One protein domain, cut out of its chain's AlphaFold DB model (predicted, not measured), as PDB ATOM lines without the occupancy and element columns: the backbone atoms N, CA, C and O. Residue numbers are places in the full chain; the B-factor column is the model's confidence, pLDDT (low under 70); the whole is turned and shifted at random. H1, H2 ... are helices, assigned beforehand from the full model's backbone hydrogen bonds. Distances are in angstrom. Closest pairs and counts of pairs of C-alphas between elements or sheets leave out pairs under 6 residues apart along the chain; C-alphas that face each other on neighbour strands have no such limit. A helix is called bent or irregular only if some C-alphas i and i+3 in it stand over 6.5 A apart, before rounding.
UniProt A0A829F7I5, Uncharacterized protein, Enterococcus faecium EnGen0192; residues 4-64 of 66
ATOM      1  N   LEU A   4      12.268  13.577  48.924       58.38
ATOM      2  CA  LEU A   4      11.819  12.690  47.857       58.38
ATOM      3  C   LEU A   4      11.600  11.246  48.330       58.38
ATOM      4  O   LEU A   4      10.580  10.664  47.989       58.38
ATOM      5  N   GLY A   5      12.476  10.672  49.160       65.31
ATOM      6  CA  GLY A   5      12.315   9.286  49.625       65.31
ATOM      7  C   GLY A   5      11.092   9.079  50.528       65.31
ATOM      8  O   GLY A   5      10.440   8.041  50.451       65.31
ATOM      9  N   LYS A   6      10.748  10.080  51.351       71.38
ATOM     10  CA  LYS A   6       9.627   9.999  52.306       71.38
ATOM     11  C   LYS A   6       8.270  10.197  51.626       71.38
ATOM     12  O   LYS A   6       7.306   9.545  52.008       71.38
ATOM     13  N   GLN A   7       8.199  11.071  50.619       75.50
ATOM     14  CA  GLN A   7       6.949  11.366  49.910       75.50
ATOM     15  C   GLN A   7       6.719  10.488  48.677       75.50
ATOM     16  O   GLN A   7       5.582  10.377  48.227       75.50
ATOM     17  N   ARG A   8       7.755   9.814  48.158       77.12
ATOM     18  CA  ARG A   8       7.659   8.956  46.966       77.12
ATOM     19  C   ARG A   8       6.514   7.950  47.049       77.12
ATOM     20  O   ARG A   8       5.720   7.874  46.124       77.12
ATOM     21  N   LYS A   9       6.389   7.231  48.167       79.75
ATOM     22  CA  LYS A   9       5.340   6.215  48.333       79.75
ATOM     23  C   LYS A   9       3.937   6.825  48.347       79.75
ATOM     24  O   LYS A   9       3.014   6.258  47.770       79.75
ATOM     25  N   THR A  10       3.778   7.996  48.965       78.25
ATOM     26  CA  THR A  10       2.521   8.757  48.948       78.25
ATOM     27  C   THR A  10       2.169   9.185  47.528       78.25
ATOM     28  O   THR A  10       1.045   8.973  47.088       78.25
ATOM     29  N   VAL A  11       3.145   9.712  46.791       75.00
ATOM     30  CA  VAL A  11       2.979  10.135  45.398       75.00
ATOM     31  C   VAL A  11       2.605   8.946  44.503       75.00
ATOM     32  O   VAL A  11       1.597   9.007  43.805       75.00
ATOM     33  N   GLU A  12       3.331   7.827  44.582       77.00
ATOM     34  CA  GLU A  12       3.028   6.586  43.846       77.00
ATOM     35  C   GLU A  12       1.622   6.045  44.170       77.00
ATOM     36  O   GLU A  12       0.903   5.584  43.280       77.00
ATOM     37  N   THR A  13       1.193   6.156  45.433       83.69
ATOM     38  CA  THR A  13      -0.150   5.744  45.877       83.69
ATOM     39  C   THR A  13      -1.245   6.631  45.284       83.69
ATOM     40  O   THR A  13      -2.278   6.117  44.844       83.69
ATOM     41  N   VAL A  14      -1.033   7.950  45.240       79.12
ATOM     42  CA  VAL A  14      -1.966   8.896  44.609       79.12
ATOM     43  C   VAL A  14      -2.102   8.585  43.121       79.12
ATOM     44  O   VAL A  14      -3.222   8.429  42.641       79.12
ATOM     45  N   PHE A  15      -0.988   8.392  42.409       75.00
ATOM     46  CA  PHE A  15      -1.018   8.029  40.990       75.00
ATOM     47  C   PHE A  15      -1.731   6.702  40.732       75.00
ATOM     48  O   PHE A  15      -2.626   6.653  39.893       75.00
ATOM     49  N   SER A  16      -1.426   5.661  41.511       76.19
ATOM     50  CA  SER A  16      -2.121   4.369  41.408       76.19
ATOM     51  C   SER A  16      -3.626   4.495  41.668       76.19
ATOM     52  O   SER A  16      -4.432   3.791  41.064       76.19
ATOM     53  N   SER A  17      -4.031   5.380  42.582       80.50
ATOM     54  CA  SER A  17      -5.448   5.624  42.875       80.50
ATOM     55  C   SER A  17      -6.143   6.349  41.726       80.50
ATOM     56  O   SER A  17      -7.264   6.000  41.370       80.50
ATOM     57  N   LEU A  18      -5.467   7.316  41.108       76.19
ATOM     58  CA  LEU A  18      -5.985   8.027  39.944       76.19
ATOM     59  C   LEU A  18      -6.078   7.118  38.708       76.19
ATOM     60  O   LEU A  18      -7.064   7.191  37.979       76.19
ATOM     61  N   GLU A  19      -5.121   6.209  38.498       77.88
ATOM     62  CA  GLU A  19      -5.207   5.195  37.435       77.88
ATOM     63  C   GLU A  19      -6.439   4.297  37.598       77.88
ATOM     64  O   GLU A  19      -7.153   4.049  36.625       77.88
ATOM     65  N   LYS A  20      -6.757   3.882  38.835       79.00
ATOM     66  CA  LYS A  20      -7.987   3.125  39.144       79.00
ATOM     67  C   LYS A  20      -9.267   3.910  38.848       79.00
ATOM     68  O   LYS A  20     -10.288   3.300  38.556       79.00
ATOM     69  N   LEU A  21      -9.215   5.239  38.908       73.38
ATOM     70  CA  LEU A  21     -10.325   6.130  38.547       73.38
ATOM     71  C   LEU A  21     -10.412   6.390  37.032       73.38
ATOM     72  O   LEU A  21     -11.212   7.214  36.595       73.38
ATOM     73  N   GLY A  22      -9.609   5.693  36.222       73.31
ATOM     74  CA  GLY A  22      -9.602   5.824  34.766       73.31
ATOM     75  C   GLY A  22      -8.686   6.932  34.244       73.31
ATOM     76  O   GLY A  22      -8.621   7.141  33.032       73.31
ATOM     77  N   CYS A  23      -7.933   7.620  35.109       72.31
ATOM     78  CA  CYS A  23      -6.896   8.550  34.672       72.31
ATOM     79  C   CYS A  23      -5.657   7.756  34.232       72.31
ATOM     80  O   CYS A  23      -4.737   7.522  35.007       72.31
ATOM     81  N   GLN A  24      -5.642   7.293  32.987       69.12
ATOM     82  CA  GLN A  24      -4.522   6.516  32.456       69.12
ATOM     83  C   GLN A  24      -3.355   7.414  32.005       69.12
ATOM     84  O   GLN A  24      -3.521   8.591  31.675       69.12
ATOM     85  N   ASN A  25      -2.158   6.826  31.930       65.19
ATOM     86  CA  ASN A  25      -0.948   7.426  31.359       65.19
ATOM     87  C   ASN A  25      -0.377   8.642  32.108       65.19
ATOM     88  O   ASN A  25       0.009   9.610  31.457       65.19
ATOM     89  N   PHE A  26      -0.226   8.607  33.436       65.06
ATOM     90  CA  PHE A  26       0.497   9.661  34.184       65.06
ATOM     91  C   PHE A  26       1.993   9.781  33.861       65.06
ATOM     92  O   PHE A  26       2.666  10.679  34.366       65.06
ATOM     93  N   ASN A  27       2.499   8.927  32.970       58.81
ATOM     94  CA  ASN A  27       3.836   8.977  32.394       58.81
ATOM     95  C   ASN A  27       4.013  10.212  31.489       58.81
ATOM     96  O   ASN A  27       4.153  10.106  30.270       58.81
ATOM     97  N   SER A  28       4.005  11.405  32.080       60.69
ATOM     98  CA  SER A  28       4.464  12.615  31.413       60.69
ATOM     99  C   SER A  28       5.982  12.672  31.506       60.69
ATOM    100  O   SER A  28       6.549  12.677  32.595       60.69
ATOM    101  N   ARG A  29       6.658  12.750  30.358       64.31
ATOM    102  CA  ARG A  29       8.118  12.940  30.307       64.31
ATOM    103  C   ARG A  29       8.543  14.357  30.713       64.31
ATOM    104  O   ARG A  29       9.733  14.609  30.857       64.31
ATOM    105  N   SER A  30       7.589  15.274  30.897       76.25
ATOM    106  CA  SER A  30       7.828  16.638  31.370       76.25
ATOM    107  C   SER A  30       7.048  16.934  32.651       76.25
ATOM    108  O   SER A  30       5.873  16.574  32.777       76.25
ATOM    109  N   VAL A  31       7.698  17.646  33.578       73.31
ATOM    110  CA  VAL A  31       7.085  18.146  34.823       73.31
ATOM    111  C   VAL A  31       5.857  19.000  34.507       73.31
ATOM    112  O   VAL A  31       4.790  18.763  35.054       73.31
ATOM    113  N   LYS A  32       5.956  19.887  33.512       73.38
ATOM    114  CA  LYS A  32       4.851  20.753  33.081       73.38
ATOM    115  C   LYS A  32       3.621  19.981  32.584       73.38
ATOM    116  O   LYS A  32       2.487  20.363  32.856       73.38
ATOM    117  N   GLY A  33       3.830  18.878  31.860       75.25
ATOM    118  CA  GLY A  33       2.729  18.017  31.413       75.25
ATOM    119  C   GLY A  33       2.069  17.259  32.566       75.25
ATOM    120  O   GLY A  33       0.883  16.946  32.499       75.25
ATOM    121  N   LEU A  34       2.821  16.997  33.636       75.94
ATOM    122  CA  LEU A  34       2.290  16.415  34.859       75.94
ATOM    123  C   LEU A  34       1.498  17.452  35.671       75.94
ATOM    124  O   LEU A  34       0.370  17.167  36.067       75.94
ATOM    125  N   GLU A  35       2.045  18.656  35.854       79.31
ATOM    126  CA  GLU A  35       1.387  19.785  36.528       79.31
ATOM    127  C   GLU A  35       0.038  20.114  35.883       79.31
ATOM    128  O   GLU A  35      -0.985  20.092  36.561       79.31
ATOM    129  N   SER A  36      -0.003  20.285  34.558       77.94
ATOM    130  CA  SER A  36      -1.244  20.600  33.831       77.94
ATOM    131  C   SER A  36      -2.328  19.517  33.979       77.94
ATOM    132  O   SER A  36      -3.529  19.809  34.026       77.94
ATOM    133  N   ARG A  37      -1.932  18.244  34.109       77.38
ATOM    134  CA  ARG A  37      -2.876  17.146  34.380       77.38
ATOM    135  C   ARG A  37      -3.412  17.189  35.803       77.38
ATOM    136  O   ARG A  37      -4.605  16.970  35.992       77.38
ATOM    137  N   PHE A  38      -2.567  17.488  36.788       80.56
ATOM    138  CA  PHE A  38      -3.026  17.696  38.162       80.56
ATOM    139  C   PHE A  38      -3.973  18.887  38.269       80.56
ATOM    140  O   PHE A  38      -5.023  18.755  38.892       80.56
ATOM    141  N   GLU A  39      -3.657  20.004  37.615       82.56
ATOM    142  CA  GLU A  39      -4.549  21.166  37.533       82.56
ATOM    143  C   GLU A  39      -5.915  20.776  36.961       82.56
ATOM    144  O   GLU A  39      -6.947  21.143  37.516       82.56
ATOM    145  N   SER A  40      -5.933  19.956  35.906       82.81
ATOM    146  CA  SER A  40      -7.175  19.463  35.300       82.81
ATOM    147  C   SER A  40      -7.991  18.583  36.258       82.81
ATOM    148  O   SER A  40      -9.211  18.728  36.343       82.81
ATOM    149  N   ILE A  41      -7.333  17.689  37.008       83.56
ATOM    150  CA  ILE A  41      -7.985  16.824  38.010       83.56
ATOM    151  C   ILE A  41      -8.555  17.660  39.159       83.56
ATOM    152  O   ILE A  41      -9.707  17.463  39.549       83.56
ATOM    153  N   LEU A  42      -7.774  18.607  39.684       84.81
ATOM    154  CA  LEU A  42      -8.206  19.503  40.755       84.81
ATOM    155  C   LEU A  42      -9.382  20.372  40.305       84.81
ATOM    156  O   LEU A  42     -10.369  20.474  41.027       84.81
ATOM    157  N   LEU A  43      -9.335  20.914  39.086       85.69
ATOM    158  CA  LEU A  43     -10.433  21.688  38.513       85.69
ATOM    159  C   LEU A  43     -11.714  20.851  38.387       85.69
ATOM    160  O   LEU A  43     -12.787  21.300  38.795       85.69
ATOM    161  N   ALA A  44     -11.612  19.625  37.862       85.31
ATOM    162  CA  ALA A  44     -12.750  18.714  37.763       85.31
ATOM    163  C   ALA A  44     -13.342  18.401  39.145       85.31
ATOM    164  O   ALA A  44     -14.562  18.467  39.323       85.31
ATOM    165  N   TYR A  45     -12.489  18.132  40.137       84.62
ATOM    166  CA  TYR A  45     -12.905  17.923  41.521       84.62
ATOM    167  C   TYR A  45     -13.637  19.147  42.090       84.62
ATOM    168  O   TYR A  45     -14.734  18.997  42.623       84.62
ATOM    169  N   SER A  46     -13.108  20.360  41.911       82.31
ATOM    170  CA  SER A  46     -13.748  21.603  42.371       82.31
ATOM    171  C   SER A  46     -15.125  21.837  41.738       82.31
ATOM    172  O   SER A  46     -16.064  22.255  42.425       82.31
ATOM    173  N   VAL A  47     -15.281  21.539  40.443       85.69
ATOM    174  CA  VAL A  47     -16.575  21.644  39.745       85.69
ATOM    175  C   VAL A  47     -17.572  20.623  40.288       85.69
ATOM    176  O   VAL A  47     -18.728  20.972  40.551       85.69
ATOM    177  N   LEU A  48     -17.144  19.371  40.477       85.06
ATOM    178  CA  LEU A  48     -17.978  18.324  41.067       85.06
ATOM    179  C   LEU A  48     -18.394  18.686  42.494       85.06
ATOM    180  O   LEU A  48     -19.568  18.556  42.831       85.06
ATOM    181  N   LEU A  49     -17.466  19.213  43.293       83.69
ATOM    182  CA  LEU A  49     -17.712  19.652  44.661       83.69
ATOM    183  C   LEU A  49     -18.746  20.785  44.708       83.69
ATOM    184  O   LEU A  49     -19.725  20.687  45.444       83.69
ATOM    185  N   SER A  50     -18.600  21.808  43.859       83.56
ATOM    186  CA  SER A  50     -19.573  22.908  43.753       83.56
ATOM    187  C   SER A  50     -20.965  22.420  43.342       83.56
ATOM    188  O   SER A  50     -21.980  22.886  43.863       83.56
ATOM    189  N   ARG A  51     -21.044  21.469  42.402       83.88
ATOM    190  CA  ARG A  51     -22.323  20.872  41.981       83.88
ATOM    191  C   ARG A  51     -22.951  20.043  43.096       83.88
ATOM    192  O   ARG A  51     -24.154  20.153  43.317       83.88
ATOM    193  N   ALA A  52     -22.151  19.247  43.799       82.44
ATOM    194  CA  ALA A  52     -22.608  18.426  44.908       82.44
ATOM    195  C   ALA A  52     -23.129  19.285  46.069       82.44
ATOM    196  O   ALA A  52     -24.197  18.987  46.586       82.44
ATOM    197  N   GLN A  53     -22.464  20.395  46.400       79.69
ATOM    198  CA  GLN A  53     -22.940  21.347  47.414       79.69
ATOM    199  C   GLN A  53     -24.298  21.955  47.067       79.69
ATOM    200  O   GLN A  53     -25.179  22.006  47.919       79.69
ATOM    201  N   ARG A  54     -24.493  22.381  45.810       80.12
ATOM    202  CA  ARG A  54     -25.792  22.906  45.350       80.12
ATOM    203  C   ARG A  54     -26.897  21.854  45.378       80.12
ATOM    204  O   ARG A  54     -28.066  22.200  45.486       80.12
ATOM    205  N   ARG A  55     -26.538  20.582  45.188       79.94
ATOM    206  CA  ARG A  55     -27.494  19.473  45.097       79.94
ATOM    207  C   ARG A  55     -27.822  18.860  46.458       79.94
ATOM    208  O   ARG A  55     -28.933  18.377  46.636       79.94
ATOM    209  N   PHE A  56     -26.868  18.871  47.381       74.06
ATOM    210  CA  PHE A  56     -26.940  18.237  48.692       74.06
ATOM    211  C   PHE A  56     -26.402  19.208  49.751       74.06
ATOM    212  O   PHE A  56     -25.275  19.056  50.235       74.06
ATOM    213  N   GLU A  57     -27.202  20.224  50.089       66.69
ATOM    214  CA  GLU A  57     -26.846  21.213  51.112       66.69
ATOM    215  C   GLU A  57     -26.391  20.522  52.411       66.69
ATOM    216  O   GLU A  57     -27.057  19.634  52.939       66.69
ATOM    217  N   GLY A  58     -25.210  20.902  52.910       65.88
ATOM    218  CA  GLY A  58     -24.644  20.384  54.163       65.88
ATOM    219  C   GLY A  58     -23.811  19.101  54.053       65.88
ATOM    220  O   GLY A  58     -23.114  18.756  55.010       65.88
ATOM    221  N   THR A  59     -23.794  18.434  52.899       61.56
ATOM    222  CA  THR A  59     -22.896  17.294  52.649       61.56
ATOM    223  C   THR A  59     -21.584  17.849  52.092       61.56
ATOM    224  O   THR A  59     -21.641  18.671  51.186       61.56
ATOM    225  N   LEU A  60     -20.420  17.418  52.611       62.34
ATOM    226  CA  LEU A  60     -19.044  17.856  52.243       62.34
ATOM    227  C   LEU A  60     -18.373  18.930  53.130       62.34
ATOM    228  O   LEU A  60     -17.372  19.513  52.716       62.34
ATOM    229  N   ARG A  61     -18.834  19.151  54.371       62.06
ATOM    230  CA  ARG A  61     -18.178  20.078  55.331       62.06
ATOM    231  C   ARG A  61     -16.673  19.799  55.491       62.06
ATOM    232  O   ARG A  61     -15.872  20.719  55.422       62.06
ATOM    233  N   TYR A  62     -16.294  18.521  55.563       62.31
ATOM    234  CA  TYR A  62     -14.897  18.082  55.684       62.31
ATOM    235  C   TYR A  62     -14.064  18.235  54.399       62.31
ATOM    236  O   TYR A  62     -12.841  18.282  54.463       62.31
ATOM    237  N   SER A  63     -14.697  18.315  53.224       63.00
ATOM    238  CA  SER A  63     -13.999  18.487  51.937       63.00
ATOM    239  C   SER A  63     -13.705  19.954  51.610       63.00
ATOM    240  O   SER A  63     -12.949  20.232  50.686       63.00
ATOM    241  N   LEU A  64     -14.303  20.887  52.357       59.25
ATOM    242  CA  LEU A  64     -14.069  22.327  52.241       59.25
ATOM    243  C   LEU A  64     -12.938  22.838  53.144       59.25
ATOM    244  O   LEU A  64     -12.582  24.007  53.044       59.25
TER     245      LEU A  64
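Overview. This is residues 4 to 64 of the 66 residues of an uncharacterized protein of Enterococcus faecium EnGen0192 (UniProt A0A829F7I5). One long helix, H2, makes the longest axis, and a shorter helix, H1, lies off to one side of it, set at a slant to it and not packed on it, with residues 4 to 14 of H1 standing free. The link between them runs back to the beginning of H2, and the tail after H2 folds back in a hook. The printed part has 61 residues, with two named helices, H1 then H2, and no named strand. It is all helix and loose, with a radius of gyration of the C-alphas of 14.4 A and spans of 40 by 23 by 19 A.

Along the chain. H2, residues 31 to 55, is 36.1 A long, from C-alpha 31 at (7.085, 18.146, 34.823) to C-alpha 55 at (-27.494, 19.473, 45.097). H1, residues 4 to 20, is 23.7 A long and begins at C-alpha 4 at (11.819, 12.690, 47.857).

Arrangement. H2 and H1 are apart. H1 is only just irregular: C-alphas 6 and 9 are 7.0 A apart. Every O i to N i+4 pair is within hydrogen-bond range in H2, and 11 of 13 in H1.

Size, cuts and confidence. The C-alphas farthest apart, of Arg 29 and Glu 57, are 41.5 A apart. The printed part has no cut, and the link from H1 to H2 is short. Residues 4 to 5, 24 to 29 and 57 to 64 are under pLDDT 70.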